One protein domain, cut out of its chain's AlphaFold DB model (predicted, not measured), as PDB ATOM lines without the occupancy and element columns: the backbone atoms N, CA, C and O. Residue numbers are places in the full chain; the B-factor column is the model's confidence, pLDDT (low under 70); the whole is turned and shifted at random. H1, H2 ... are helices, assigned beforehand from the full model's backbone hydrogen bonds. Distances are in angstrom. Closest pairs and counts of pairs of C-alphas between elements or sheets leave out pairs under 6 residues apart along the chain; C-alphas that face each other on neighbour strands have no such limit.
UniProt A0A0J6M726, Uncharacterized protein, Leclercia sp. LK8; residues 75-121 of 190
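What this domain is: This is residues 75 to 121 of the 190 residues of an uncharacterized protein of Leclercia sp. LK8 (UniProt A0A0J6M726). A long helix, H2, makes much of the length of a narrow, loose model, and a shorter helix, H1, packs steeply across it at residues 99 to 103. Residues 75 to 82 run alongside H2 towards H1, and at the other end of H2 a tail, residues 115 to 121, sticks out and adds to the length. The printed part has 47 residues with two named helices, H1 then H2 along the chain, and no named strand; the class is all helix. It is loose, with a radius of gyration of the C-alphas of 12.0 A, and spans 40 by 15 by 14 A, a rod.

Where its parts are: H2 is residues 99 to 114, 21.6 A from first to last C-alpha, from C-alpha 99 at (133.335, -4.290, 148.809) to C-alpha 114 at (114.346, 5.175, 144.677). H1 is residues 83 to 92, 14.6 A from first to last C-alpha, and begins at C-alpha 83 at (131.990, -2.884, 139.276).

How they stand to each other: H2 touches H1 with residues 99 to 103 alone. The closest C-alphas of the two helices are those of Arg 86 and Ala 102, 5.7 A apart. Their lines stand at a steep tilt of 67 degrees, only just short of about perpendicular, and they run opposite ways. Their centres are 12.7 A apart. In H2 every O i to N i+4 pair is within hydrogen-bond range; in H1 5 of 6 are.

The domain as a whole: The two C-alphas farthest apart are those of Ala 95 and Ser 121, 39.7 A. H1 and H2 are joined by a short link of 6 residues, and the printed part has no cut. Residues 115 to 121 stand free. The mean pLDDT of the printed part is 78.9; residues 75 to 76 and 114 to 121 are under 70.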
ATOM      1  N   PRO A  75     114.588   3.046 134.966       52.25
ATOM      2  CA  PRO A  75     115.982   2.769 135.265       52.25
ATOM      3  C   PRO A  75     116.041   1.986 136.578       52.25
ATOM      4  O   PRO A  75     115.911   2.542 137.666       52.25
ATOM      5  N   THR A  76     116.162   0.664 136.468       57.41
ATOM      6  CA  THR A  76     116.227  -0.236 137.605       57.41
ATOM      7  C   THR A  76     117.604  -0.023 138.176       57.41
ATOM      8  O   THR A  76     118.583  -0.481 137.589       57.41
ATOM      9  N   VAL A  77     117.687   0.734 139.267       70.81
ATOM     10  CA  VAL A  77     118.940   0.914 139.992       70.81
ATOM     11  C   VAL A  77     119.366  -0.472 140.495       70.81
ATOM     12  O   VAL A  77     118.630  -1.053 141.305       70.81
ATOM     13  N   PRO A  78     120.485  -1.040 139.994       78.00
ATOM     14  CA  PRO A  78     120.911  -2.389 140.361       78.00
ATOM     15  C   PRO A  78     121.010  -2.568 141.877       78.00
ATOM     16  O   PRO A  78     121.366  -1.633 142.589       78.00
ATOM     17  N   ASN A  79     120.682  -3.758 142.386       81.06
ATOM     18  CA  ASN A  79     120.794  -4.036 143.822       81.06
ATOM     19  C   ASN A  79     122.261  -4.080 144.273       81.06
ATOM     20  O   ASN A  79     122.579  -3.605 145.356       81.06
ATOM     21  N   GLU A  80     123.142  -4.609 143.429       88.12
ATOM     22  CA  GLU A  80     124.584  -4.683 143.673       88.12
ATOM     23  C   GLU A  80     125.291  -3.449 143.108       88.12
ATOM     24  O   GLU A  80     124.885  -2.927 142.063       88.12
ATOM     25  N   CYS A  81     126.339  -2.988 143.794       88.31
ATOM     26  CA  CYS A  81     127.169  -1.887 143.321       88.31
ATOM     27  C   CYS A  81     127.860  -2.286 142.002       88.31
ATOM     28  O   CYS A  81     128.602  -3.272 141.984       88.31
ATOM     29  N   PRO A  82     127.641  -1.554 140.890       89.88
ATOM     30  CA  PRO A  82     128.321  -1.835 139.628       89.88
ATOM     31  C   PRO A  82     129.842  -1.799 139.790       89.88
ATOM     32  O   PRO A  82     130.375  -0.926 140.480       89.88
ATOM     33  N   ALA A  83     130.545  -2.721 139.128       87.81
ATOM     34  CA  ALA A  83     131.990  -2.884 139.276       87.81
ATOM     35  C   ALA A  83     132.761  -1.593 138.968       87.81
ATOM     36  O   ALA A  83     133.706  -1.269 139.676       87.81
ATOM     37  N   GLU A  84     132.310  -0.820 137.982       86.06
ATOM     38  CA  GLU A  84     132.921   0.447 137.585       86.06
ATOM     39  C   GLU A  84     132.782   1.518 138.676       86.06
ATOM     40  O   GLU A  84     133.706   2.289 138.924       86.06
ATOM     41  N   ILE A  85     131.635   1.555 139.362       86.44
ATOM     42  CA  ILE A  85     131.384   2.495 140.464       86.44
ATOM     43  C   ILE A  85     132.187   2.081 141.696       86.44
ATOM     44  O   ILE A  85     132.794   2.925 142.352       86.44
ATOM     45  N   ARG A  86     132.229   0.779 141.979       90.56
ATOM     46  CA  ARG A  86     133.030   0.197 143.058       90.56
ATOM     47  C   ARG A  86     134.520   0.491 142.873       90.56
ATOM     48  O   ARG A  86     135.169   0.945 143.808       90.56
ATOM     49  N   GLU A  87     135.051   0.290 141.666       88.25
ATOM     50  CA  GLU A  87     136.448   0.594 141.327       88.25
ATOM     51  C   GLU A  87     136.753   2.088 141.438       88.25
ATOM     52  O   GLU A  87     137.800   2.468 141.964       88.25
ATOM     53  N   LEU A  88     135.817   2.941 141.013       88.81
ATOM     54  CA  LEU A  88     135.940   4.383 141.185       88.81
ATOM     55  C   LEU A  88     136.018   4.759 142.669       88.81
ATOM     56  O   LEU A  88     136.936   5.475 143.057       88.81
ATOM     57  N   MET A  89     135.103   4.261 143.506       88.62
ATOM     58  CA  MET A  89     135.121   4.518 144.951       88.62
ATOM     59  C   MET A  89     136.434   4.042 145.577       88.62
ATOM     60  O   MET A  89     137.102   4.822 146.250       88.62
ATOM     61  N   ALA A  90     136.861   2.817 145.265       88.25
ATOM     62  CA  ALA A  90     138.120   2.264 145.752       88.25
ATOM     63  C   ALA A  90     139.343   3.102 145.333       88.25
ATOM     64  O   ALA A  90     140.298   3.214 146.096       88.25
ATOM     65  N   SER A  91     139.321   3.737 144.154       88.81
ATOM     66  CA  SER A  91     140.432   4.574 143.673       88.81
ATOM     67  C   SER A  91     140.649   5.866 144.474       88.81
ATOM     68  O   SER A  91     141.759   6.402 144.475       88.81
ATOM     69  N   TYR A  92     139.615   6.361 145.163       86.06
ATOM     70  CA  TYR A  92     139.676   7.563 146.008       86.06
ATOM     71  C   TYR A  92     139.681   7.253 147.507       86.06
ATOM     72  O   TYR A  92     139.788   8.177 148.318       86.06
ATOM     73  N   SER A  93     139.575   5.978 147.866       87.50
ATOM     74  CA  SER A  93     139.558   5.506 149.245       87.50
ATOM     75  C   SER A  93     140.920   4.945 149.670       87.50
ATOM     76  O   SER A  93     141.863   4.859 148.879       87.50
ATOM     77  N   ASP A  94     141.055   4.612 150.952       89.00
ATOM     78  CA  ASP A  94     142.261   3.986 151.488       89.00
ATOM     79  C   ASP A  94     142.181   2.450 151.455       89.00
ATOM     80  O   ASP A  94     141.221   1.853 150.976       89.00
ATOM     81  N   ALA A  95     143.226   1.792 151.961       83.44
ATOM     82  CA  ALA A  95     143.326   0.335 151.970       83.44
ATOM     83  C   ALA A  95     142.357  -0.362 152.944       83.44
ATOM     84  O   ALA A  95     142.351  -1.592 152.985       83.44
ATOM     85  N   LEU A  96     141.610   0.389 153.762       87.25
ATOM     86  CA  LEU A  96     140.567  -0.166 154.624       87.25
ATOM     87  C   LEU A  96     139.227  -0.277 153.894       87.25
ATOM     88  O   LEU A  96     138.368  -0.990 154.390       87.25
ATOM     89  N   PHE A  97     139.077   0.391 152.747       89.94
ATOM     90  CA  PHE A  97     137.859   0.362 151.951       89.94
ATOM     91  C   PHE A  97     137.706  -0.963 151.212       89.94
ATOM     92  O   PHE A  97     138.573  -1.345 150.416       89.94
ATOM     93  N   ASP A  98     136.586  -1.637 151.443       89.75
ATOM     94  CA  ASP A  98     136.282  -2.921 150.828       89.75
ATOM     95  C   ASP A  98     134.947  -2.927 150.059       89.75
ATOM     96  O   ASP A  98     134.307  -1.901 149.808       89.75
ATOM     97  N   ASP A  99     134.561  -4.112 149.584       88.12
ATOM     98  CA  ASP A  99     133.335  -4.290 148.809       88.12
ATOM     99  C   ASP A  99     132.068  -4.080 149.667       88.12
ATOM    100  O   ASP A  99     131.023  -3.722 149.117       88.12
ATOM    101  N   GLU A 100     132.143  -4.273 150.991       91.75
ATOM    102  CA  GLU A 100     131.035  -4.023 151.918       91.75
ATOM    103  C   GLU A 100     130.782  -2.516 152.036       91.75
ATOM    104  O   GLU A 100     129.641  -2.078 151.860       91.75
ATOM    105  N   ASP A 101     131.842  -1.716 152.184       91.00
ATOM    106  CA  ASP A 101     131.756  -0.251 152.201       91.00
ATOM    107  C   ASP A 101     131.174   0.302 150.889       91.00
ATOM    108  O   ASP A 101     130.278   1.156 150.879       91.00
ATOM    109  N   ALA A 102     131.645  -0.208 149.745       91.62
ATOM    110  CA  ALA A 102     131.140   0.194 148.434       91.62
ATOM    111  C   ALA A 102     129.649  -0.135 148.267       91.62
ATOM    112  O   ALA A 102     128.891   0.650 147.684       91.62
ATOM    113  N   GLN A 103     129.215  -1.282 148.788       91.44
ATOM    114  CA  GLN A 103     127.819  -1.695 148.764       91.44
ATOM    115  C   GLN A 103     126.960  -0.869 149.733       91.44
ATOM    116  O   GLN A 103     125.819  -0.549 149.392       91.44
ATOM    117  N   GLU A 104     127.476  -0.479 150.900       92.44
ATOM    118  CA  GLU A 104     126.785   0.410 151.841       92.44
ATOM    119  C   GLU A 104     126.528   1.787 151.212       92.44
ATOM    120  O   GLU A 104     125.385   2.262 151.183       92.44
ATOM    121  N   ILE A 105     127.561   2.393 150.619       89.94
ATOM    122  CA  ILE A 105     127.450   3.679 149.917       89.94
ATOM    123  C   ILE A 105     126.474   3.561 148.742       89.94
ATOM    124  O   ILE A 105     125.593   4.411 148.567       89.94
ATOM    125  N   TRP A 106     126.576   2.487 147.957       92.12
ATOM    126  CA  TRP A 106     125.658   2.231 146.852       92.12
ATOM    127  C   TRP A 106     124.211   2.076 147.322       92.12
ATOM    128  O   TRP A 106     123.314   2.667 146.722       92.12
ATOM    129  N   ASN A 107     123.965   1.358 148.419       86.88
ATOM    130  CA  ASN A 107     122.634   1.203 149.002       86.88
ATOM    131  C   ASN A 107     122.052   2.547 149.455       86.88
ATOM    132  O   ASN A 107     120.866   2.800 149.230       86.88
ATOM    133  N   ALA A 108     122.870   3.432 150.031       85.62
ATOM    134  CA  ALA A 108     122.448   4.779 150.406       85.62
ATOM    135  C   ALA A 108     122.068   5.622 149.173       85.62
ATOM    136  O   ALA A 108     120.986   6.218 149.133       85.62
ATOM    137  N   CYS A 109     122.905   5.618 148.130       82.31
ATOM    138  CA  CYS A 109     122.622   6.301 146.865       82.31
ATOM    139  C   CYS A 109     121.383   5.726 146.163       82.31
ATOM    140  O   CYS A 109     120.511   6.477 145.727       82.31
ATOM    141  N   ARG A 110     121.263   4.397 146.105       82.62
ATOM    142  CA  ARG A 110     120.114   3.678 145.548       82.62
ATOM    143  C   ARG A 110     118.835   4.007 146.302       82.62
ATOM    144  O   ARG A 110     117.817   4.263 145.669       82.62
ATOM    145  N   ALA A 111     118.873   4.042 147.633       76.25
ATOM    146  CA  ALA A 111     117.725   4.430 148.440       76.25
ATOM    147  C   ALA A 111     117.303   5.878 148.158       76.25
ATOM    148  O   ALA A 111     116.113   6.139 148.046       76.25
ATOM    149  N   ALA A 112     118.244   6.813 148.001       70.81
ATOM    150  CA  ALA A 112     117.924   8.192 147.631       70.81
ATOM    151  C   ALA A 112     117.294   8.283 146.227       70.81
ATOM    152  O   ALA A 112     116.266   8.935 146.052       70.81
ATOM    153  N   LEU A 113     117.861   7.568 145.249       71.25
ATOM    154  CA  LEU A 113     117.334   7.499 143.884       71.25
ATOM    155  C   LEU A 113     115.921   6.894 143.838       71.25
ATOM    156  O   LEU A 113     115.055   7.433 143.153       71.25
ATOM    157  N   LEU A 114     115.662   5.822 144.596       66.38
ATOM    158  CA  LEU A 114     114.346   5.175 144.677       66.38
ATOM    159  C   LEU A 114     113.317   5.996 145.458       66.38
ATOM    160  O   LEU A 114     112.147   6.005 145.094       66.38
ATOM    161  N   LYS A 115     113.745   6.739 146.484       60.03
ATOM    162  CA  LYS A 115     112.885   7.664 147.243       60.03
ATOM    163  C   LYS A 115     112.464   8.898 146.436       60.03
ATOM    164  O   LYS A 115     111.809   9.780 146.983       60.03
ATOM    165  N   GLY A 116     112.842   8.993 145.158       52.44
ATOM    166  CA  GLY A 116     112.405  10.068 144.275       52.44
ATOM    167  C   GLY A 116     112.984  11.437 144.630       52.44
ATOM    168  O   GLY A 116     112.461  12.443 144.161       52.44
ATOM    169  N   THR A 117     114.076  11.518 145.403       44.59
ATOM    170  CA  THR A 117     114.720  12.811 145.719       44.59
ATOM    171  C   THR A 117     115.375  13.469 144.498       44.59
ATOM    172  O   THR A 117     115.735  14.641 144.550       44.59
ATOM    173  N   TYR A 118     115.478  12.730 143.388       45.19
ATOM    174  CA  TYR A 118     115.862  13.204 142.054       45.19
ATOM    175  C   TYR A 118     114.678  13.254 141.065       45.19
ATOM    176  O   TYR A 118     114.876  13.240 139.852       45.19
ATOM    177  N   GLY A 119     113.439  13.292 141.561       44.16
ATOM    178  CA  GLY A 119     112.239  13.561 140.769       44.16
ATOM    179  C   GLY A 119     111.781  15.010 140.937       44.16
ATOM    180  O   GLY A 119     111.937  15.596 142.001       44.16
ATOM    181  N   ASN A 120     111.158  15.584 139.906       49.25
ATOM    182  CA  ASN A 120     110.541  16.924 139.912       49.25
ATOM    183  C   ASN A 120     109.376  17.103 140.918       49.25
ATOM    184  O   ASN A 120     108.614  18.064 140.820       49.25
ATOM    185  N   SER A 121     109.198  16.188 141.868       50.38
ATOM    186  CA  SER A 121     108.156  16.267 142.883       50.38
ATOM    187  C   SER A 121     108.740  16.912 144.140       50.38
ATOM    188  O   SER A 121     109.692  16.376 144.705       50.38
TER     189      SER A 121